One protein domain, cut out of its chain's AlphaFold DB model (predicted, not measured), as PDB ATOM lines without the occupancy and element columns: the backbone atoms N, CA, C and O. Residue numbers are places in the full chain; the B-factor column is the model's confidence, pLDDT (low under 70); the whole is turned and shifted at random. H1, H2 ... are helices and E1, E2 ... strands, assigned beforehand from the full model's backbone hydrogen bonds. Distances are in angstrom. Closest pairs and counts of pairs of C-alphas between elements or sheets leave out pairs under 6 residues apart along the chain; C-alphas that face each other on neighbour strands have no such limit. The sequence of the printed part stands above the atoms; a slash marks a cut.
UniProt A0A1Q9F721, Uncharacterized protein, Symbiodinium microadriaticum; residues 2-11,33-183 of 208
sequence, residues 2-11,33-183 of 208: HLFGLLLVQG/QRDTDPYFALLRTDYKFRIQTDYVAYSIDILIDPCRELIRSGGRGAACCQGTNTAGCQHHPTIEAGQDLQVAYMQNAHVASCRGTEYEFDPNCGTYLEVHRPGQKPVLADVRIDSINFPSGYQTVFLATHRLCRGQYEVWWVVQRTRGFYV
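AT A GLANCE: This is residues 2 to 11 and 33 to 183 of the 208 residues of an uncharacterized protein of Symbiodinium microadriaticum (UniProt A0A1Q9F721). With little regular structure, this is a sandwich of two strongly twisted sheets, E1 E7 E4 E5, mixed, and E2 E3 E6, antiparallel, their strands crossed. Of 161 printed residues, 44 are in named elements, mostly strand: E1, H1, E2 to E7. It is compact, radius of gyration of the C-alphas 16.0 A, spanning 59 by 36 by 31 A.

HOW THE PARTS SIT: Find E1, residues 6 to 9, parallel to E7, residues 170 to 176, N 175 and O 7 within hydrogen-bond range at 3.2 A. H1, residues 37 to 40, on neither sheet, is too short for O i to N i+4 pairs. E2, residues 60 to 64, and E3, residues 101 to 107, form a hairpin, N 63 to O 104 2.8 A.

IN THESE COORDINATES: Find C-alpha 6 at (-10.230, 37.310, -42.184). E4, 126 to 132, E5, 141 to 145, and E6, 155 to 159, follow. E7, 17.7 A long, ends at C-alpha 176 (-0.345, 39.276, -37.948).

THE WHOLE: The cut, residues 12 to 32, spans 23.8 A; links from H1 to E4 are long. 32 residues have pLDDT under 70.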
ATOM      1  N   HIS A   2     -23.717  39.839 -44.495       28.66
ATOM      2  CA  HIS A   2     -22.597  40.531 -43.852       28.66
ATOM      3  C   HIS A   2     -21.343  39.706 -44.139       28.66
ATOM      4  O   HIS A   2     -21.266  38.545 -43.752       28.66
ATOM      5  N   LEU A   3     -20.434  40.273 -44.933       30.80
ATOM      6  CA  LEU A   3     -19.150  39.678 -45.293       30.80
ATOM      7  C   LEU A   3     -18.119  40.149 -44.266       30.80
ATOM      8  O   LEU A   3     -17.722  41.310 -44.299       30.80
ATOM      9  N   PHE A   4     -17.694  39.263 -43.368       35.25
ATOM     10  CA  PHE A   4     -16.551  39.499 -42.485       35.25
ATOM     11  C   PHE A   4     -15.319  38.807 -43.081       35.25
ATOM     12  O   PHE A   4     -15.315  37.598 -43.302       35.25
ATOM     13  N   GLY A   5     -14.297  39.594 -43.426       29.91
ATOM     14  CA  GLY A   5     -13.054  39.115 -44.030       29.91
ATOM     15  C   GLY A   5     -11.982  38.854 -42.977       29.91
ATOM     16  O   GLY A   5     -11.675  39.741 -42.184       29.91
ATOM     17  N   LEU A   6     -11.391  37.654 -43.001       38.78
ATOM     18  CA  LEU A   6     -10.230  37.310 -42.184       38.78
ATOM     19  C   LEU A   6      -8.914  37.496 -42.927       38.78
ATOM     20  O   LEU A   6      -8.730  36.997 -44.038       38.78
ATOM     21  N   LEU A   7      -7.979  38.171 -42.267       44.56
ATOM     22  CA  LEU A   7      -6.746  38.677 -42.848       44.56
ATOM     23  C   LEU A   7      -5.533  37.828 -42.463       44.56
ATOM     24  O   LEU A   7      -5.395  37.462 -41.307       44.56
ATOM     25  N   LEU A   8      -4.604  37.607 -43.394       34.19
ATOM     26  CA  LEU A   8      -3.265  37.071 -43.131       34.19
ATOM     27  C   LEU A   8      -2.244  37.877 -43.942       34.19
ATOM     28  O   LEU A   8      -2.314  37.866 -45.174       34.19
ATOM     29  N   VAL A   9      -1.299  38.568 -43.287       41.97
ATOM     30  CA  VAL A   9      -0.388  39.520 -43.964       41.97
ATOM     31  C   VAL A   9       1.097  39.211 -43.728       41.97
ATOM     32  O   VAL A   9       1.522  38.903 -42.620       41.97
ATOM     33  N   GLN A  10       1.881  39.332 -44.811       35.16
ATOM     34  CA  GLN A  10       3.351  39.368 -44.871       35.16
ATOM     35  C   GLN A  10       3.814  40.752 -45.368       35.16
ATOM     36  O   GLN A  10       3.279  41.243 -46.370       35.16
ATOM     37  N   GLY A  11       4.822  41.320 -44.693       30.09
ATOM     38  CA  GLY A  11       5.499  42.603 -44.968       30.09
ATOM     39  C   GLY A  11       6.333  43.039 -43.745       30.09
ATOM     40  O   GLY A  11       6.116  42.501 -42.668       30.09
ATOM     41  N   GLN A  33       3.422  51.572 -23.535       87.88
ATOM     42  CA  GLN A  33       2.163  51.090 -22.983       87.88
ATOM     43  C   GLN A  33       1.106  50.997 -24.096       87.88
ATOM     44  O   GLN A  33       0.967  51.920 -24.903       87.88
ATOM     45  N   ARG A  34       0.375  49.876 -24.152       87.12
ATOM     46  CA  ARG A  34      -0.740  49.687 -25.093       87.12
ATOM     47  C   ARG A  34      -1.751  50.830 -24.944       87.12
ATOM     48  O   ARG A  34      -1.884  51.378 -23.852       87.12
ATOM     49  N   ASP A  35      -2.442  51.164 -26.032       87.94
ATOM     50  CA  ASP A  35      -3.441  52.245 -26.089       87.94
ATOM     51  C   ASP A  35      -2.864  53.679 -26.009       87.94
ATOM     52  O   ASP A  35      -3.559  54.663 -25.754       87.94
ATOM     53  N   THR A  36      -1.564  53.829 -26.279       88.75
ATOM     54  CA  THR A  36      -0.889  55.134 -26.383       88.75
ATOM     55  C   THR A  36      -0.521  55.465 -27.830       88.75
ATOM     56  O   THR A  36      -0.341  54.573 -28.658       88.75
ATOM     57  N   ASP A  37      -0.366  56.752 -28.160       88.31
ATOM     58  CA  ASP A  37       0.051  57.168 -29.514       88.31
ATOM     59  C   ASP A  37       1.387  56.548 -29.955       88.31
ATOM     60  O   ASP A  37       1.465  56.066 -31.088       88.31
ATOM     61  N   PRO A  38       2.426  56.473 -29.092       89.12
ATOM     62  CA  PRO A  38       3.663  55.789 -29.448       89.12
ATOM     63  C   PRO A  38       3.468  54.298 -29.736       89.12
ATOM     64  O   PRO A  38       4.171  53.761 -30.583       89.12
ATOM     65  N   TYR A  39       2.523  53.630 -29.067       89.81
ATOM     66  CA  TYR A  39       2.191  52.235 -29.358       89.81
ATOM     67  C   TYR A  39       1.545  52.092 -30.740       89.81
ATOM     68  O   TYR A  39       2.013  51.299 -31.556       89.81
ATOM     69  N   PHE A  40       0.525  52.900 -31.044       89.25
ATOM     70  CA  PHE A  40      -0.162  52.839 -32.337       89.25
ATOM     71  C   PHE A  40       0.750  53.200 -33.516       89.25
ATOM     72  O   PHE A  40       0.589  52.651 -34.604       89.25
ATOM     73  N   ALA A  41       1.758  54.050 -33.301       87.69
ATOM     74  CA  ALA A  41       2.774  54.361 -34.306       87.69
ATOM     75  C   ALA A  41       3.684  53.166 -34.667       87.69
ATOM     76  O   ALA A  41       4.316  53.186 -35.723       87.69
ATOM     77  N   LEU A  42       3.762  52.137 -33.813       87.25
ATOM     78  CA  LEU A  42       4.519  50.906 -34.073       87.25
ATOM     79  C   LEU A  42       3.703  49.847 -34.825       87.25
ATOM     80  O   LEU A  42       4.279  48.865 -35.306       87.25
ATOM     81  N   LEU A  43       2.379  50.017 -34.907       87.69
ATOM     82  CA  LEU A  43       1.511  49.064 -35.585       87.69
ATOM     83  C   LEU A  43       1.646  49.189 -37.098       87.69
ATOM     84  O   LEU A  43       1.699  50.275 -37.684       87.69
ATOM     85  N   ARG A  44       1.687  48.035 -37.750       83.19
ATOM     86  CA  ARG A  44       1.757  47.946 -39.202       83.19
ATOM     87  C   ARG A  44       0.461  48.404 -39.860       83.19
ATOM     88  O   ARG A  44      -0.631  48.073 -39.424       83.19
ATOM     89  N   THR A  45       0.604  49.105 -40.983       83.69
ATOM     90  CA  THR A  45      -0.521  49.622 -41.786       83.69
ATOM     91  C   THR A  45      -0.571  49.038 -43.203       83.69
ATOM     92  O   THR A  45      -1.402  49.408 -44.041       83.69
ATOM     93  N   ASP A  46       0.305  48.087 -43.518       83.06
ATOM     94  CA  ASP A  46       0.421  47.446 -44.828       83.06
ATOM     95  C   ASP A  46      -0.549  46.261 -44.998       83.06
ATOM     96  O   ASP A  46      -0.190  45.189 -45.485       83.06
ATOM     97  N   TYR A  47      -1.816  46.472 -44.626       76.94
ATOM     98  CA  TYR A  47      -2.880  45.473 -44.724       76.94
ATOM     99  C   TYR A  47      -3.071  44.948 -46.154       76.94
ATOM    100  O   TYR A  47      -3.102  45.713 -47.124       76.94
ATOM    101  N   LYS A  48      -3.275  43.629 -46.271       77.81
ATOM    102  CA  LYS A  48      -3.687  42.945 -47.504       77.81
ATOM    103  C   LYS A  48      -5.004  42.222 -47.266       77.81
ATOM    104  O   LYS A  48      -5.027  41.193 -46.595       77.81
ATOM    105  N   PHE A  49      -6.078  42.746 -47.841       73.44
ATOM    106  CA  PHE A  49      -7.406  42.152 -47.740       73.44
ATOM    107  C   PHE A  49      -7.486  40.869 -48.562       73.44
ATOM    108  O   PHE A  49      -7.146  40.855 -49.745       73.44
ATOM    109  N   ARG A  50      -7.928  39.780 -47.929       70.94
ATOM    110  CA  ARG A  50      -8.279  38.536 -48.610       70.94
ATOM    111  C   ARG A  50      -9.726  38.209 -48.303       70.94
ATOM    112  O   ARG A  50     -10.121  38.147 -47.144       70.94
ATOM    113  N   ILE A  51     -10.501  37.987 -49.354       69.50
ATOM    114  CA  ILE A  51     -11.837  37.423 -49.225       69.50
ATOM    115  C   ILE A  51     -11.638  35.912 -49.118       69.50
ATOM    116  O   ILE A  51     -11.162  35.284 -50.063       69.50
ATOM    117  N   GLN A  52     -11.924  35.344 -47.948       65.44
ATOM    118  CA  GLN A  52     -11.934  33.896 -47.760       65.44
ATOM    119  C   GLN A  52     -13.240  33.346 -48.336       65.44
ATOM    120  O   GLN A  52     -14.318  33.646 -47.833       65.44
ATOM    121  N   THR A  53     -13.144  32.586 -49.425       66.56
ATOM    122  CA  THR A  53     -14.303  31.927 -50.049       66.56
ATOM    123  C   THR A  53     -14.570  30.543 -49.463       66.56
ATOM    124  O   THR A  53     -15.635  29.983 -49.707       66.56
ATOM    125  N   ASP A  54     -13.622  29.986 -48.704       65.50
ATOM    126  CA  ASP A  54     -13.729  28.649 -48.126       65.50
ATOM    127  C   ASP A  54     -14.166  28.715 -46.655       65.50
ATOM    128  O   ASP A  54     -13.357  28.777 -45.725       65.50
ATOM    129  N   TYR A  55     -15.486  28.717 -46.459       59.12
ATOM    130  CA  TYR A  55     -16.126  28.759 -45.142       59.12
ATOM    131  C   TYR A  55     -15.867  27.498 -44.303       59.12
ATOM    132  O   TYR A  55     -16.066  27.522 -43.090       59.12
ATOM    133  N   VAL A  56     -15.443  26.390 -44.929       61.03
ATOM    134  CA  VAL A  56     -15.184  25.124 -44.227       61.03
ATOM    135  C   VAL A  56     -13.864  25.208 -43.462       61.03
ATOM    136  O   VAL A  56     -13.756  24.687 -42.353       61.03
ATOM    137  N   ALA A  57     -12.874  25.908 -44.020       65.62
ATOM    138  CA  ALA A  57     -11.552  26.036 -43.418       65.62
ATOM    139  C   ALA A  57     -11.434  27.223 -42.444       65.62
ATOM    140  O   ALA A  57     -10.699  27.126 -41.462       65.62
ATOM    141  N   TYR A  58     -12.158  28.326 -42.681       73.00
ATOM    142  CA  TYR A  58     -12.038  29.561 -41.896       73.00
ATOM    143  C   TYR A  58     -13.404  30.238 -41.709       73.00
ATOM    144  O   TYR A  58     -14.009  30.712 -42.666       73.00
ATOM    145  N   SER A  59     -13.871  30.327 -40.465       79.88
ATOM    146  CA  SER A  59     -15.099  31.011 -40.063       79.88
ATOM    147  C   SER A  59     -14.816  31.878 -38.851       79.88
ATOM    148  O   SER A  59     -14.394  31.372 -37.807       79.88
ATOM    149  N   ILE A  60     -15.064  33.178 -38.996       84.69
ATOM    150  CA  ILE A  60     -14.996  34.142 -37.907       84.69
ATOM    151  C   ILE A  60     -16.285  34.929 -37.861       84.69
ATOM    152  O   ILE A  60     -16.724  35.480 -38.868       84.69
ATOM    153  N   ASP A  61     -16.858  34.971 -36.670       88.25
ATOM    154  CA  ASP A  61     -18.042  35.752 -36.375       88.25
ATOM    155  C   ASP A  61     -17.742  36.740 -35.251       88.25
ATOM    156  O   ASP A  61     -17.033  36.405 -34.299       88.25
ATOM    157  N   ILE A  62     -18.253  37.963 -35.391       90.06
ATOM    158  CA  ILE A  62     -17.978  39.097 -34.507       90.06
ATOM    159  C   ILE A  62     -19.299  39.783 -34.173       90.06
ATOM    160  O   ILE A  62     -20.013  40.281 -35.044       90.06
ATOM    161  N   LEU A  63     -19.598  39.867 -32.881       92.31
ATOM    162  CA  LEU A  63     -20.794  40.502 -32.355       92.31
ATOM    163  C   LEU A  63     -20.418  41.711 -31.499       92.31
ATOM    164  O   LEU A  63     -19.592  41.615 -30.589       92.31
ATOM    165  N   ILE A  64     -21.032  42.852 -31.808       92.19
ATOM    166  CA  ILE A  64     -20.765  44.136 -31.160       92.19
ATOM    167  C   ILE A  64     -21.750  44.335 -30.010       92.19
ATOM    168  O   ILE A  64     -22.955  44.189 -30.211       92.19
ATOM    169  N   ASP A  65     -21.228  44.663 -28.827       90.50
ATOM    170  CA  ASP A  65     -21.979  44.885 -27.584       90.50
ATOM    171  C   ASP A  65     -23.026  43.788 -27.298       90.50
ATOM    172  O   ASP A  65     -24.234  44.034 -27.231       90.50
ATOM    173  N   PRO A  66     -22.586  42.526 -27.174       91.94
ATOM    174  CA  PRO A  66     -23.487  41.385 -27.244       91.94
ATOM    175  C   PRO A  66     -24.356  41.184 -25.998       91.94
ATOM    176  O   PRO A  66     -25.313  40.406 -26.046       91.94
ATOM    177  N   CYS A  67     -24.041  41.871 -24.895       90.56
ATOM    178  CA  CYS A  67     -24.701  41.717 -23.600       90.56
ATOM    179  C   CYS A  67     -25.512  42.949 -23.165       90.56
ATOM    180  O   CYS A  67     -25.938  43.001 -22.010       90.56
ATOM    181  N   ARG A  68     -25.768  43.915 -24.064       89.69
ATOM    182  CA  ARG A  68     -26.502  45.156 -23.750       89.69
ATOM    183  C   ARG A  68     -27.837  44.917 -23.046       89.69
ATOM    184  O   ARG A  68     -28.119  45.525 -22.016       89.69
ATOM    185  N   GLU A  69     -28.693  44.060 -23.606       89.56
ATOM    186  CA  GLU A  69     -30.012  43.790 -23.028       89.56
ATOM    187  C   GLU A  69     -29.945  42.590 -22.077       89.56
ATOM    188  O   GLU A  69     -29.823  41.438 -22.510       89.56
ATOM    189  N   LEU A  70     -30.080  42.847 -20.773       88.00
ATOM    190  CA  LEU A  70     -29.958  41.825 -19.727       88.00
ATOM    191  C   LEU A  70     -30.994  40.694 -19.857       88.00
ATOM    192  O   LEU A  70     -30.689  39.530 -19.617       88.00
ATOM    193  N   ILE A  71     -32.226  41.021 -20.256       87.44
ATOM    194  CA  ILE A  71     -33.317  40.038 -20.356       87.44
ATOM    195  C   ILE A  71     -33.072  39.079 -21.525       87.44
ATOM    196  O   ILE A  71     -33.151  37.864 -21.359       87.44
ATOM    197  N   ARG A  72     -32.719  39.611 -22.703       84.56
ATOM    198  CA  ARG A  72     -32.454  38.794 -23.897       84.56
ATOM    199  C   ARG A  72     -31.190  37.944 -23.774       84.56
ATOM    200  O   ARG A  72     -31.115  36.890 -24.387       84.56
ATOM    201  N   SER A  73     -30.232  38.373 -22.956       84.19
ATOM    202  CA  SER A  73     -29.010  37.626 -22.634       84.19
ATOM    203  C   SER A  73     -29.182  36.607 -21.494       84.19
ATOM    204  O   SER A  73     -28.202  36.035 -21.012       84.19
ATOM    205  N   GLY A  74     -30.414  36.378 -21.025       84.62
ATOM    206  CA  GLY A  74     -30.699  35.405 -19.968       84.62
ATOM    207  C   GLY A  74     -30.159  35.801 -18.590       84.62
ATOM    208  O   GLY A  74     -29.881  34.927 -17.772       84.62
ATOM    209  N   GLY A  75     -29.968  37.098 -18.327       85.75
ATOM    210  CA  GLY A  75     -29.568  37.611 -17.012       85.75
ATOM    211  C   GLY A  75     -28.087  37.440 -16.667       85.75
ATOM    212  O   GLY A  75     -27.703  37.654 -15.521       85.75
ATOM    213  N   ARG A  76     -27.243  37.059 -17.631       84.62
ATOM    214  CA  ARG A  76     -25.824  36.726 -17.399       84.62
ATOM    215  C   ARG A  76     -24.873  37.927 -17.340       84.62
ATOM    216  O   ARG A  76     -23.683  37.744 -17.083       84.62
ATOM    217  N   GLY A  77     -25.371  39.139 -17.585       87.75
ATOM    218  CA  GLY A  77     -24.555  40.355 -17.623       87.75
ATOM    219  C   GLY A  77     -23.400  40.227 -18.619       87.75
ATOM    220  O   GLY A  77     -23.577  39.681 -19.704       87.75
ATOM    221  N   ALA A  78     -22.199  40.662 -18.226       85.81
ATOM    222  CA  ALA A  78     -21.003  40.622 -19.073       85.81
ATOM    223  C   ALA A  78     -20.586  39.205 -19.522       85.81
ATOM    224  O   ALA A  78     -19.852  39.066 -20.492       85.81
ATOM    225  N   ALA A  79     -21.055  38.138 -18.871       86.50
ATOM    226  CA  ALA A  79     -20.730  36.763 -19.254       86.50
ATOM    227  C   ALA A  79     -21.756  36.139 -20.224       86.50
ATOM    228  O   ALA A  79     -21.780  34.917 -20.386       86.50
ATOM    229  N   CYS A  80     -22.630  36.932 -20.861       88.38
ATOM    230  CA  CYS A  80     -23.724  36.388 -21.675       88.38
ATOM    231  C   CYS A  80     -23.268  35.462 -22.811       88.38
ATOM    232  O   CYS A  80     -23.896  34.431 -23.070       88.38
ATOM    233  N   CYS A  81     -22.138  35.797 -23.428       88.25
ATOM    234  CA  CYS A  81     -21.587  35.067 -24.562       88.25
ATOM    235  C   CYS A  81     -20.559  34.003 -24.196       88.25
ATOM    236  O   CYS A  81     -20.163  33.216 -25.049       88.25
ATOM    237  N   GLN A  82     -20.090  33.972 -22.950       85.94
ATOM    238  CA  GLN A  82     -18.933  33.159 -22.608       85.94
ATOM    239  C   GLN A  82     -19.274  31.666 -22.669       85.94
ATOM    240  O   GLN A  82     -20.071  31.162 -21.873       85.94
ATOM    241  N   GLY A  83     -18.669  30.962 -23.630       78.56
ATOM    242  CA  GLY A  83     -18.890  29.527 -23.838       78.56
ATOM    243  C   GLY A  83     -20.313  29.177 -24.282       78.56
ATOM    244  O   GLY A  83     -20.734  28.029 -24.138       78.56
ATOM    245  N   THR A  84     -21.078  30.153 -24.781       81.06
ATOM    246  CA  THR A  84     -22.410  29.929 -25.351       81.06
ATOM    247  C   THR A  84     -22.351  29.935 -26.878       81.06
ATOM    248  O   THR A  84     -21.430  30.478 -27.491       81.06
ATOM    249  N   ASN A  85     -23.340  29.296 -27.502       77.62
ATOM    250  CA  ASN A  85     -23.580  29.414 -28.940       77.62
ATOM    251  C   ASN A  85     -24.344  30.719 -29.246       77.62
ATOM    252  O   ASN A  85     -24.749  31.445 -28.339       77.62
ATOM    253  N   THR A  86     -24.616  30.973 -30.528       71.56
ATOM    254  CA  THR A  86     -25.343  32.152 -31.049       71.56
ATOM    255  C   THR A  86     -26.619  32.524 -30.290       71.56
ATOM    256  O   THR A  86     -26.945  33.700 -30.204       71.56
ATOM    257  N   ALA A  87     -27.326  31.559 -29.695       72.25
ATOM    258  CA  ALA A  87     -28.590  31.796 -28.995       72.25
ATOM    259  C   ALA A  87     -28.494  32.747 -27.780       72.25
ATOM    260  O   ALA A  87     -29.513  33.304 -27.379       72.25
ATOM    261  N   GLY A  88     -27.308  32.921 -27.183       74.38
ATOM    262  CA  GLY A  88     -27.113  33.775 -26.002       74.38
ATOM    263  C   GLY A  88     -26.588  35.184 -26.293       74.38
ATOM    264  O   GLY A  88     -26.510  35.998 -25.372       74.38
ATOM    265  N   CYS A  89     -26.217  35.469 -27.543       86.25
ATOM    266  CA  CYS A  89     -25.484  36.673 -27.917       86.25
ATOM    267  C   CYS A  89     -26.312  37.596 -28.806       86.25
ATOM    268  O   CYS A  89     -27.003  37.152 -29.721       86.25
ATOM    269  N   GLN A  90     -26.216  38.899 -28.556       89.06
ATOM    270  CA  GLN A  90     -26.848  39.928 -29.382       89.06
ATOM    271  C   GLN A  90     -25.808  40.609 -30.276       89.06
ATOM    272  O   GLN A  90     -24.608  40.431 -30.092       89.06
ATOM    273  N   HIS A  91     -26.264  41.406 -31.239       89.81
ATOM    274  CA  HIS A  91     -25.406  42.282 -32.030       89.81
ATOM    275  C   HIS A  91     -26.051  43.663 -32.119       89.81
ATOM    276  O   HIS A  91     -27.155  43.803 -32.650       89.81
ATOM    277  N   HIS A  92     -25.353  44.677 -31.617       88.75
ATOM    278  CA  HIS A  92     -25.813  46.059 -31.581       88.75
ATOM    279  C   HIS A  92     -24.854  46.944 -32.388       88.75
ATOM    280  O   HIS A  92     -23.778  47.283 -31.899       88.75
ATOM    281  N   PRO A  93     -25.223  47.365 -33.611       85.06
ATOM    282  CA  PRO A  93     -24.319  48.114 -34.493       85.06
ATOM    283  C   PRO A  93     -24.085  49.567 -34.046       85.06
ATOM    284  O   PRO A  93     -23.164  50.223 -34.526       85.06
ATOM    285  N   THR A  94     -24.913  50.079 -33.134       86.94
ATOM    286  CA  THR A  94     -24.810  51.438 -32.591       86.94
ATOM    287  C   THR A  94     -24.439  51.350 -31.124       86.94
ATOM    288  O   THR A  94     -25.182  50.724 -30.369       86.94
ATOM    289  N   ILE A  95     -23.343  51.985 -30.714       85.75
ATOM    290  CA  ILE A  95     -22.798  51.945 -29.349       85.75
ATOM    291  C   ILE A  95     -22.547  53.360 -28.819       85.75
ATOM    292  O   ILE A  95     -22.311  54.285 -29.598       85.75
ATOM    293  N   GLU A  96     -22.601  53.526 -27.498       79.94
ATOM    294  CA  GLU A  96     -22.181  54.755 -26.823       79.94
ATOM    295  C   GLU A  96     -20.700  54.637 -26.453       79.94
ATOM    296  O   GLU A  96     -20.297  53.693 -25.774       79.94
ATOM    297  N   ALA A  97     -19.877  55.568 -26.938       76.44
ATOM    298  CA  ALA A  97     -18.452  55.591 -26.624       76.44
ATOM    299  C   ALA A  97     -18.215  56.068 -25.181       76.44
ATOM    300  O   ALA A  97     -18.944  56.919 -24.669       76.44
ATOM    301  N   GLY A  98     -17.168  55.548 -24.541       72.81
ATOM    302  CA  GLY A  98     -16.734  55.937 -23.201       72.81
ATOM    303  C   GLY A  98     -16.273  54.736 -22.386       72.81
ATOM    304  O   GLY A  98     -15.116  54.684 -21.979       72.81
ATOM    305  N   GLN A  99     -17.164  53.763 -22.183       77.69
ATOM    306  CA  GLN A  99     -16.811  52.483 -21.561       77.69
ATOM    307  C   GLN A  99     -16.203  51.529 -22.593       77.69
ATOM    308  O   GLN A  99     -16.446  51.663 -23.796       77.69
ATOM    309  N   ASP A 100     -15.423  50.554 -22.135       86.94
ATOM    310  CA  ASP A 100     -14.851  49.566 -23.042       86.94
ATOM    311  C   ASP A 100     -15.964  48.763 -23.726       86.94
ATOM    312  O   ASP A 100     -16.856  48.202 -23.088       86.94
ATOM    313  N   LEU A 101     -15.904  48.718 -25.054       89.38
ATOM    314  CA  LEU A 101     -16.863  48.015 -25.883       89.38
ATOM    315  C   LEU A 101     -16.621  46.522 -25.763       89.38
ATOM    316  O   LEU A 101     -15.580  46.008 -26.181       89.38
ATOM    317  N   GLN A 102     -17.620  45.817 -25.251       91.75
ATOM    318  CA  GLN A 102     -17.605  44.372 -25.275       91.75
ATOM    319  C   GLN A 102     -17.806  43.865 -26.706       91.75
ATOM    320  O   GLN A 102     -18.771  44.219 -27.384       91.75
ATOM    321  N   VAL A 103     -16.910  42.990 -27.148       92.06
ATOM    322  CA  VAL A 103     -17.006  42.290 -28.427       92.06
ATOM    323  C   VAL A 103     -16.986  40.799 -28.158       92.06
ATOM    324  O   VAL A 103     -16.072  40.293 -27.502       92.06
ATOM    325  N   ALA A 104     -17.993  40.093 -28.667       91.81
ATOM    326  CA  ALA A 104     -17.964  38.641 -28.715       91.81
ATOM    327  C   ALA A 104     -17.407  38.183 -30.059       91.81
ATOM    328  O   ALA A 104     -17.786  38.707 -31.102       91.81
ATOM    329  N   TYR A 105     -16.528  37.190 -30.040       90.56
ATOM    330  CA  TYR A 105     -16.007  36.572 -31.247       90.56
ATOM    331  C   TYR A 105     -16.020  35.053 -31.148       90.56
ATOM    332  O   TYR A 105     -15.857  34.476 -30.072       90.56
ATOM    333  N   MET A 106     -16.195  34.408 -32.293       88.06
ATOM    334  CA  MET A 106     -16.046  32.968 -32.459       88.06
ATOM    335  C   MET A 106     -15.150  32.735 -33.670       88.06
ATOM    336  O   MET A 106     -15.370  33.337 -34.718       88.06
ATOM    337  N   GLN A 107     -14.140  31.881 -33.528       84.38
ATOM    338  CA  GLN A 107     -13.195  31.579 -34.600       84.38
ATOM    339  C   GLN A 107     -12.812  30.101 -34.592       84.38
ATOM    340  O   GLN A 107     -12.702  29.497 -33.525       84.38
ATOM    341  N   ASN A 108     -12.576  29.535 -35.773       78.50
ATOM    342  CA  ASN A 108     -12.029  28.183 -35.932       78.50
ATOM    343  C   ASN A 108     -10.544  28.167 -36.350       78.50
ATOM    344  O   ASN A 108      -9.940  27.098 -36.386       78.50
ATOM    345  N   ALA A 109      -9.949  29.323 -36.656       69.62
ATOM    346  CA  ALA A 109      -8.541  29.439 -37.008       69.62
ATOM    347  C   ALA A 109      -7.956  30.837 -36.716       69.62
ATOM    348  O   ALA A 109      -8.432  31.855 -37.219       69.62
ATOM    349  N   HIS A 110      -6.860  30.868 -35.951       71.88
ATOM    350  CA  HIS A 110      -6.081  32.069 -35.642       71.88
ATOM    351  C   HIS A 110      -4.633  31.702 -35.284       71.88
ATOM    352  O   HIS A 110      -4.300  30.528 -35.106       71.88
ATOM    353  N   VAL A 111      -3.753  32.701 -35.192       67.62
ATOM    354  CA  VAL A 111      -2.421  32.514 -34.597       67.62
ATOM    355  C   VAL A 111      -2.588  32.653 -33.094       67.62
ATOM    356  O   VAL A 111      -2.802  33.763 -32.610       67.62
ATOM    357  N   ALA A 112      -2.541  31.511 -32.403       64.75
ATOM    358  CA  ALA A 112      -2.953  31.369 -31.008       64.75
ATOM    359  C   ALA A 112      -2.127  32.205 -30.026       64.75
ATOM    360  O   ALA A 112      -2.656  32.755 -29.066       64.75
ATOM    361  N   SER A 113      -0.820  32.319 -30.257       73.38
ATOM    362  CA  SER A 113       0.041  33.215 -29.494       73.38
ATOM    363  C   SER A 113       1.420  33.309 -30.134       73.38
ATOM    364  O   SER A 113       1.859  32.365 -30.790       73.38
ATOM    365  N   CYS A 114       2.119  34.420 -29.897       78.44
ATOM    366  CA  CYS A 114       3.569  34.499 -30.104       78.44
ATOM    367  C   CYS A 114       4.351  34.414 -28.787       78.44
ATOM    368  O   CYS A 114       5.571  34.573 -28.796       78.44
ATOM    369  N   ARG A 115       3.668  34.181 -27.655       80.06
ATOM    370  CA  ARG A 115       4.309  33.989 -26.348       80.06
ATOM    371  C   ARG A 115       5.262  32.795 -26.380       80.06
ATOM    372  O   ARG A 115       4.956  31.779 -27.002       80.06
ATOM    373  N   GLY A 116       6.410  32.924 -25.723       78.19
ATOM    374  CA  GLY A 116       7.473  31.919 -25.725       78.19
ATOM    375  C   GLY A 116       8.305  31.867 -27.012       78.19
ATOM    376  O   GLY A 116       9.122  30.962 -27.159       78.19
ATOM    377  N   THR A 117       8.118  32.808 -27.943       78.69
ATOM    378  CA  THR A 117       8.942  32.947 -29.158       78.69
ATOM    379  C   THR A 117       9.765  34.233 -29.103       78.69
ATOM    380  O   THR A 117       9.484  35.125 -28.303       78.69
ATOM    381  N   GLU A 118      10.743  34.386 -30.000       77.25
ATOM    382  CA  GLU A 118      11.506  35.640 -30.144       77.25
ATOM    383  C   GLU A 118      10.624  36.867 -30.472       77.25
ATOM    384  O   GLU A 118      11.031  38.003 -30.244       77.25
ATOM    385  N   TYR A 119       9.390  36.639 -30.943       78.44
ATOM    386  CA  TYR A 119       8.409  37.666 -31.303       78.44
ATOM    387  C   TYR A 119       7.332  37.886 -30.231       78.44
ATOM    388  O   TYR A 119       6.314  38.521 -30.504       78.44
ATOM    389  N   GLU A 120       7.503  37.358 -29.015       80.06
ATOM    390  CA  GLU A 120       6.527  37.524 -27.924       80.06
ATOM    391  C   GLU A 120       6.186  38.998 -27.661       80.06
ATOM    392  O   GLU A 120       5.015  39.336 -27.448       80.06
ATOM    393  N   PHE A 121       7.210  39.850 -27.757       78.75
ATOM    394  CA  PHE A 121       7.146  41.294 -27.550       78.75
ATOM    395  C   PHE A 121       6.992  42.100 -28.847       78.75
ATOM    396  O   PHE A 121       7.067  43.322 -28.800       78.75
ATOM    397  N   ASP A 122       6.799  41.465 -30.007       81.94
ATOM    398  CA  ASP A 122       6.489  42.192 -31.241       81.94
ATOM    399  C   ASP A 122       4.991  42.556 -31.236       81.94
ATOM    400  O   ASP A 122       4.147  41.648 -31.208       81.94
ATOM    401  N   PRO A 123       4.618  43.854 -31.280       84.50
ATOM    402  CA  PRO A 123       3.210  44.248 -31.306       84.50
ATOM    403  C   PRO A 123       2.523  43.838 -32.611       84.50
ATOM    404  O   PRO A 123       1.305  43.919 -32.701       84.50
ATOM    405  N   ASN A 124       3.301  43.386 -33.600       85.88
ATOM    406  CA  ASN A 124       2.843  42.921 -34.894       85.88
ATOM    407  C   ASN A 124       2.759  41.385 -34.996       85.88
ATOM    408  O   ASN A 124       2.694  40.833 -36.098       85.88
ATOM    409  N   CYS A 125       2.833  40.667 -33.871       84.88
ATOM    410  CA  CYS A 125       2.740  39.210 -33.847       84.88
ATOM    411  C   CYS A 125       1.510  38.743 -33.066       84.88
ATOM    412  O   CYS A 125       1.371  39.015 -31.871       84.88
ATOM    413  N   GLY A 126       0.622  37.992 -33.717       88.06
ATOM    414  CA  GLY A 126      -0.551  37.380 -33.094       88.06
ATOM    415  C   GLY A 126      -1.840  37.679 -33.846       88.06
ATOM    416  O   GLY A 126      -1.833  38.017 -35.028       88.06
ATOM    417  N   THR A 127      -2.962  37.526 -33.154       88.56
ATOM    418  CA  THR A 127      -4.282  37.836 -33.700       88.56
ATOM    419  C   THR A 127      -4.895  38.987 -32.924       88.56
ATOM    420  O   THR A 127      -4.806  39.015 -31.698       88.56
ATOM    421  N   TYR A 128      -5.509  39.925 -33.633       91.44
ATOM    422  CA  TYR A 128      -6.019  41.167 -33.078       91.44
ATOM    423  C   TYR A 128      -7.437  41.430 -33.571       91.44
ATOM    424  O   TYR A 128      -7.781  41.131 -34.719       91.44
ATOM    425  N   LEU A 129      -8.243  42.020 -32.696       92.44
ATOM    426  CA  LEU A 129      -9.415  42.786 -33.090       92.44
ATOM    427  C   LEU A 129      -9.017  44.256 -33.062       92.44
ATOM    428  O   LEU A 129      -8.590  44.754 -32.024       92.44
ATOM    429  N   GLU A 130      -9.128  44.927 -34.201       93.88
ATOM    430  CA  GLU A 130      -8.700  46.316 -34.381       93.88
ATOM    431  C   GLU A 130      -9.885  47.186 -34.810       93.88
ATOM    432  O   GLU A 130     -10.706  46.770 -35.629       93.88
ATOM    433  N   VAL A 131      -9.965  48.406 -34.280       92.69
ATOM    434  CA  VAL A 131     -10.965  49.408 -34.664       92.69
ATOM    435  C   VAL A 131     -10.357  50.391 -35.651       92.69
ATOM    436  O   VAL A 131      -9.341  51.028 -35.368       92.69
ATOM    437  N   HIS A 132     -11.039  50.565 -36.777       92.81
ATOM    438  CA  HIS A 132     -10.638  51.431 -37.881       92.81
ATOM    439  C   HIS A 132     -11.768  52.387 -38.259       92.81
ATOM    440  O   HIS A 132     -12.944  52.127 -37.989       92.81
ATOM    441  N   ARG A 133     -11.437  53.501 -38.923       91.12
ATOM    442  CA  ARG A 133     -12.455  54.235 -39.698       91.12
ATOM    443  C   ARG A 133     -12.680  53.514 -41.031       91.12
ATOM    444  O   ARG A 133     -11.715  52.965 -41.560       91.12
ATOM    445  N   PRO A 134     -13.884  53.586 -41.628       90.81
ATOM    446  CA  PRO A 134     -14.161  52.942 -42.906       90.81
ATOM    447  C   PRO A 134     -13.123  53.283 -43.979       90.81
ATOM    448  O   PRO A 134     -12.896  54.455 -44.293       90.81
ATOM    449  N   GLY A 135     -12.465  52.249 -44.508       87.75
ATOM    450  CA  GLY A 135     -11.431  52.367 -45.542       87.75
ATOM    451  C   GLY A 135     -10.112  53.019 -45.100       87.75
ATOM    452  O   GLY A 135      -9.238  53.241 -45.941       87.75
ATOM    453  N   GLN A 136      -9.938  53.331 -43.815       89.56
ATOM    454  CA  GLN A 136      -8.699  53.887 -43.276       89.56
ATOM    455  C   GLN A 136      -7.922  52.806 -42.531       89.56
ATOM    456  O   GLN A 136      -8.494  51.966 -41.857       89.56
ATOM    457  N   LYS A 137      -6.599  52.846 -42.676       90.12
ATOM    458  CA  LYS A 137      -5.661  51.878 -42.098       90.12
ATOM    459  C   LYS A 137      -5.156  52.196 -40.679       90.12
ATOM    460  O   LYS A 137      -4.631  51.282 -40.056       90.12
ATOM    461  N   PRO A 138      -5.175  53.445 -40.175       91.38
ATOM    462  CA  PRO A 138      -4.723  53.702 -38.812       91.38
ATOM    463  C   PRO A 138      -5.609  53.007 -37.773       91.38
ATOM    464  O   PRO A 138      -6.819  53.233 -37.742       91.38
ATOM    465  N   VAL A 139      -4.972  52.229 -36.896       92.56
ATOM    466  CA  VAL A 139      -5.613  51.586 -35.745       92.56
ATOM    467  C   VAL A 139      -5.971  52.644 -34.705       92.56
ATOM    468  O   VAL A 139      -5.133  53.465 -34.332       92.56
ATOM    469  N   LEU A 140      -7.217  52.625 -34.237       91.69
ATOM    470  CA  LEU A 140      -7.719  53.556 -33.218       91.69
ATOM    471  C   LEU A 140      -7.854  52.925 -31.834       91.69
ATOM    472  O   LEU A 140      -7.801  53.636 -30.835       91.69
ATOM    473  N   ALA A 141      -8.073  51.615 -31.805       92.62
ATOM    474  CA  ALA A 141      -8.115  50.777 -30.620       92.62
ATOM    475  C   ALA A 141      -7.837  49.336 -31.052       92.62
ATOM    476  O   ALA A 141      -8.210  48.946 -32.162       92.62
ATOM    477  N   ASP A 142      -7.210  48.541 -30.193       93.56
ATOM    478  CA  ASP A 142      -6.951  47.135 -30.470       93.56
ATOM    479  C   ASP A 142      -7.045  46.271 -29.211       93.56
ATOM    480  O   ASP A 142      -6.849  46.722 -28.080       93.56
ATOM    481  N   VAL A 143      -7.301  44.985 -29.418       91.94
ATOM    482  CA  VAL A 143      -7.122  43.967 -28.390       91.94
ATOM    483  C   VAL A 143      -6.492  42.728 -29.009       91.94
ATOM    484  O   VAL A 143      -6.949  42.218 -30.034       91.94
ATOM    485  N   ARG A 144      -5.419  42.242 -28.378       89.81
ATOM    486  CA  ARG A 144      -4.754  40.996 -28.757       89.81
ATOM    487  C   ARG A 144      -5.539  39.807 -28.220       89.81
ATOM    488  O   ARG A 144      -5.861  39.740 -27.034       89.81
ATOM    489  N   ILE A 145      -5.803  38.848 -29.093       87.81
ATOM    490  CA  ILE A 145      -6.391  37.560 -28.751       87.81
ATOM    491  C   ILE A 145      -5.242  36.614 -28.404       87.81
ATOM    492  O   ILE A 145      -4.577  36.076 -29.284       87.81
ATOM    493  N   ASP A 146      -5.013  36.445 -27.103       77.44
ATOM    494  CA  ASP A 146      -3.963  35.585 -26.539       77.44
ATOM    495  C   ASP A 146      -4.488  34.203 -26.099       77.44
ATOM    496  O   ASP A 146      -3.812  33.474 -25.367       77.44
ATOM    497  N   SER A 147      -5.715  33.834 -26.482       70.88
ATOM    498  CA  SER A 147      -6.288  32.547 -26.089       70.88
ATOM    499  C   SER A 147      -5.586  31.404 -26.823       70.88
ATOM    500  O   SER A 147      -5.827  31.171 -28.000       70.88
ATOM    501  N   ILE A 148      -4.759  30.642 -26.106       63.06
ATOM    502  CA  ILE A 148      -4.061  29.466 -26.656       63.06
ATOM    503  C   ILE A 148      -5.055  28.354 -27.042       63.06
ATOM    504  O   ILE A 148      -4.792  27.542 -27.927       63.06
ATOM    505  N   ASN A 149      -6.214  28.326 -26.385       65.56
ATOM    506  CA  ASN A 149      -7.244  27.326 -26.623       65.56
ATOM    507  C   ASN A 149      -8.175  27.761 -27.759       65.56
ATOM    508  O   ASN A 149      -8.413  28.950 -27.956       65.56
ATOM    509  N   PHE A 150      -8.748  26.782 -28.462       69.12
ATOM    510  CA  PHE A 150      -9.892  26.963 -29.357       69.12
ATOM    511  C   PHE A 150     -11.167  26.661 -28.563       69.12
ATOM    512  O   PHE A 150     -11.619  25.514 -28.548       69.12
ATOM    513  N   PRO A 151     -11.707  27.633 -27.809       68.00
ATOM    514  CA  PRO A 151     -12.903  27.398 -27.024       68.00
ATOM    515  C   PRO A 151     -14.085  27.099 -27.941       68.00
ATOM    516  O   PRO A 151     -14.240  27.689 -29.009       68.00
ATOM    517  N   SER A 152     -14.951  26.197 -27.491       75.44
ATOM    518  CA  SER A 152     -16.270  26.023 -28.085       75.44
ATOM    519  C   SER A 152     -17.162  27.210 -27.706       75.44
ATOM    520  O   SER A 152     -17.337  27.487 -26.517       75.44
ATOM    521  N   GLY A 153     -17.750  27.874 -28.702       85.25
ATOM    522  CA  GLY A 153     -18.654  29.014 -28.512       85.25
ATOM    523  C   GLY A 153     -17.951  30.373 -28.518       85.25
ATOM    524  O   GLY A 153     -16.754  30.476 -28.794       85.25
ATOM    525  N   TYR A 154     -18.706  31.433 -28.223       89.00
ATOM    526  CA  TYR A 154     -18.162  32.790 -28.224       89.00
ATOM    527  C   TYR A 154     -17.220  33.034 -27.046       89.00
ATOM    528  O   TYR A 154     -17.406  32.544 -25.927       89.00
ATOM    529  N   GLN A 155     -16.204  33.841 -27.315       89.88
ATOM    530  CA  GLN A 155     -15.351  34.483 -26.329       89.88
ATOM    531  C   GLN A 155     -15.618  35.974 -26.326       89.88
ATOM    532  O   GLN A 155     -16.033  36.529 -27.337       89.88
ATOM    533  N   THR A 156     -15.359  36.624 -25.200       90.19
ATOM    534  CA  THR A 156     -15.569  38.062 -25.048       90.19
ATOM    535  C   THR A 156     -14.252  38.763 -24.778       90.19
ATOM    536  O   THR A 156     -13.487  38.332 -23.916       90.19
ATOM    537  N   VAL A 157     -14.021  39.863 -25.478       91.75
ATOM    538  CA  VAL A 157     -12.939  40.816 -25.212       91.75
ATOM    539  C   VAL A 157     -13.512  42.223 -25.120       91.75
ATOM    540  O   VAL A 157     -14.662  42.462 -25.488       91.75
ATOM    541  N   PHE A 158     -12.700  43.140 -24.618       92.50
ATOM    542  CA  PHE A 158     -13.063  44.532 -24.421       92.50
ATOM    543  C   PHE A 158     -12.135  45.410 -25.257       92.50
ATOM    544  O   PHE A 158     -10.916  45.250 -25.206       92.50
ATOM    545  N   LEU A 159     -12.725  46.293 -26.058       91.12
ATOM    546  CA  LEU A 159     -12.026  47.291 -26.860       91.12
ATOM    547  C   LEU A 159     -12.195  48.658 -26.209       91.12
ATOM    548  O   LEU A 159     -13.321  49.106 -25.996       91.12
ATOM    549  N   ALA A 160     -11.090  49.348 -25.943       90.06
ATOM    550  CA  ALA A 160     -11.141  50.703 -25.420       90.06
ATOM    551  C   ALA A 160     -11.833  51.641 -26.425       90.06
ATOM    552  O   ALA A 160     -11.408  51.757 -27.574       90.06
ATOM    553  N   THR A 161     -12.906  52.322 -26.007       88.19
ATOM    554  CA  THR A 161     -13.627  53.274 -26.880       88.19
ATOM    555  C   THR A 161     -13.437  54.733 -26.498       88.19
ATOM    556  O   THR A 161     -13.946  55.615 -27.184       88.19
ATOM    557  N   HIS A 162     -12.679  55.018 -25.440       86.31
ATOM    558  CA  HIS A 162     -12.530  56.370 -24.899       86.31
ATOM    559  C   HIS A 162     -11.898  57.371 -25.891       86.31
ATOM    560  O   HIS A 162     -12.057  58.580 -25.739       86.31
ATOM    561  N   ARG A 163     -11.200  56.874 -26.923       83.25
ATOM    562  CA  ARG A 163     -10.592  57.661 -28.013       83.25
ATOM    563  C   ARG A 163     -11.499  57.800 -29.242       83.25
ATOM    564  O   ARG A 163     -11.155  58.512 -30.189       83.25
ATOM    565  N   LEU A 164     -12.632  57.097 -29.271       86.06
ATOM    566  CA  LEU A 164     -13.551  57.101 -30.402       86.06
ATOM    567  C   LEU A 164     -14.476  58.315 -30.313       86.06
ATOM    568  O   LEU A 164     -15.078  58.610 -29.285       86.06
ATOM    569  N   CYS A 165     -14.588  59.032 -31.424       88.75
ATOM    570  CA  CYS A 165     -15.516  60.145 -31.572       88.75
ATOM    571  C   CYS A 165     -16.820  59.650 -32.207       88.75
ATOM    572  O   CYS A 165     -16.915  58.522 -32.680       88.75
ATOM    573  N   ARG A 166     -17.839  60.506 -32.292       87.56
ATOM    574  CA  ARG A 166     -19.040  60.186 -33.073       87.56
ATOM    575  C   ARG A 166     -18.664  59.945 -34.541       87.56
ATOM    576  O   ARG A 166     -18.112  60.833 -35.188       87.56
ATOM    577  N   GLY A 167     -19.013  58.781 -35.081       89.81
ATOM    578  CA  GLY A 167     -18.711  58.427 -36.465       89.81
ATOM    579  C   GLY A 167     -19.019  56.971 -36.793       89.81
ATOM    580  O   GLY A 167     -19.526  56.230 -35.955       89.81
ATOM    581  N   GLN A 168     -18.722  56.583 -38.030       91.81
ATOM    582  CA  GLN A 168     -18.723  55.184 -38.450       91.81
ATOM    583  C   GLN A 168     -17.353  54.566 -38.183       91.81
ATOM    584  O   GLN A 168     -16.328  55.226 -38.367       91.81
ATOM    585  N   TYR A 169     -17.364  53.297 -37.792       92.75
ATOM    586  CA  TYR A 169     -16.179  52.509 -37.487       92.75
ATOM    587  C   TYR A 169     -16.352  51.087 -38.004       92.75
ATOM    588  O   TYR A 169     -17.473  50.608 -38.175       92.75
ATOM    589  N   GLU A 170     -15.230  50.422 -38.225       92.06
ATOM    590  CA  GLU A 170     -15.160  49.021 -38.605       92.06
ATOM    591  C   GLU A 170     -14.322  48.270 -37.576       92.06
ATOM    592  O   GLU A 170     -13.314  48.787 -37.091       92.06
ATOM    593  N   VAL A 171     -14.736  47.045 -37.257       91.12
ATOM    594  CA  VAL A 171     -13.932  46.112 -36.465       91.12
ATOM    595  C   VAL A 171     -13.322  45.102 -37.419       91.12
ATOM    596  O   VAL A 171     -14.036  44.406 -38.143       91.12
ATOM    597  N   TRP A 172     -11.999  45.055 -37.447       90.81
ATOM    598  CA  TRP A 172     -11.236  44.171 -38.312       90.81
ATOM    599  C   TRP A 172     -10.648  43.038 -37.488       90.81
ATOM    600  O   TRP A 172     -10.084  43.259 -36.418       90.81
ATOM    601  N   TRP A 173     -10.737  41.823 -38.018       88.69
ATOM    602  CA  TRP A 173      -9.972  40.702 -37.501       88.69
ATOM    603  C   TRP A 173      -8.661  40.581 -38.262       88.69
ATOM    604  O   TRP A 173      -8.632  40.268 -39.459       88.69
ATOM    605  N   VAL A 174      -7.564  40.787 -37.550       87.06
ATOM    606  CA  VAL A 174      -6.238  40.888 -38.143       87.06
ATOM    607  C   VAL A 174      -5.365  39.770 -37.604       87.06
ATOM    608  O   VAL A 174      -5.070  39.713 -36.414       87.06
ATOM    609  N   VAL A 175      -4.923  38.869 -38.484       82.44
ATOM    610  CA  VAL A 175      -3.866  37.912 -38.148       82.44
ATOM    611  C   VAL A 175      -2.543  38.459 -38.654       82.44
ATOM    612  O   VAL A 175      -2.300  38.585 -39.860       82.44
ATOM    613  N   GLN A 176      -1.666  38.746 -37.707       69.44
ATOM    614  CA  GLN A 176      -0.345  39.276 -37.948       69.44
ATOM    615  C   GLN A 176       0.680  38.181 -37.650       69.44
ATOM    616  O   GLN A 176       0.703  37.566 -36.581       69.44
ATOM    617  N   ARG A 177       1.506  37.870 -38.648       58.16
ATOM    618  CA  ARG A 177       2.585  36.892 -38.515       58.16
ATOM    619  C   ARG A 177       3.900  37.561 -38.836       58.16
ATOM    620  O   ARG A 177       4.046  38.165 -39.900       58.16
ATOM    621  N   THR A 178       4.869  37.359 -37.961       52.16
ATOM    622  CA  THR A 178       6.270  37.569 -38.283       52.16
ATOM    623  C   THR A 178       6.755  36.364 -39.082       52.16
ATOM    624  O   THR A 178       6.451  35.206 -38.791       52.16
ATOM    625  N   ARG A 179       7.441  36.636 -40.186       44.41
ATOM    626  CA  ARG A 179       8.166  35.625 -40.953       44.41
ATOM    627  C   ARG A 179       9.487  36.251 -41.315       44.41
ATOM    628  O   ARG A 179       9.488  37.066 -42.225       44.41
ATOM    629  N   GLY A 180      10.559  35.905 -40.612       41.44
ATOM    630  CA  GLY A 180      11.903  36.301 -41.012       41.44
ATOM    631  C   GLY A 180      12.234  35.745 -42.397       41.44
ATOM    632  O   GLY A 180      11.843  34.629 -42.739       41.44
ATOM    633  N   PHE A 181      12.934  36.530 -43.207       38.47
ATOM    634  CA  PHE A 181      13.674  36.013 -44.349       38.47
ATOM    635  C   PHE A 181      15.082  36.583 -44.282       38.47
ATOM    636  O   PHE A 181      15.274  37.741 -43.908       38.47
ATOM    637  N   TYR A 182      16.059  35.753 -44.615       43.44
ATOM    638  CA  TYR A 182      17.445  36.162 -44.734       43.44
ATOM    639  C   TYR A 182      17.753  36.352 -46.219       43.44
ATOM    640  O   TYR A 182      17.418  35.500 -47.041       43.44
ATOM    641  N   VAL A 183      18.327  37.501 -46.576       45.88
ATOM    642  CA  VAL A 183      18.813  37.755 -47.937       45.88
ATOM    643  C   VAL A 183      20.270  37.327 -47.972       45.88
ATOM    644  O   VAL A 183      21.133  38.040 -47.469       45.88
TER     645      VAL A 183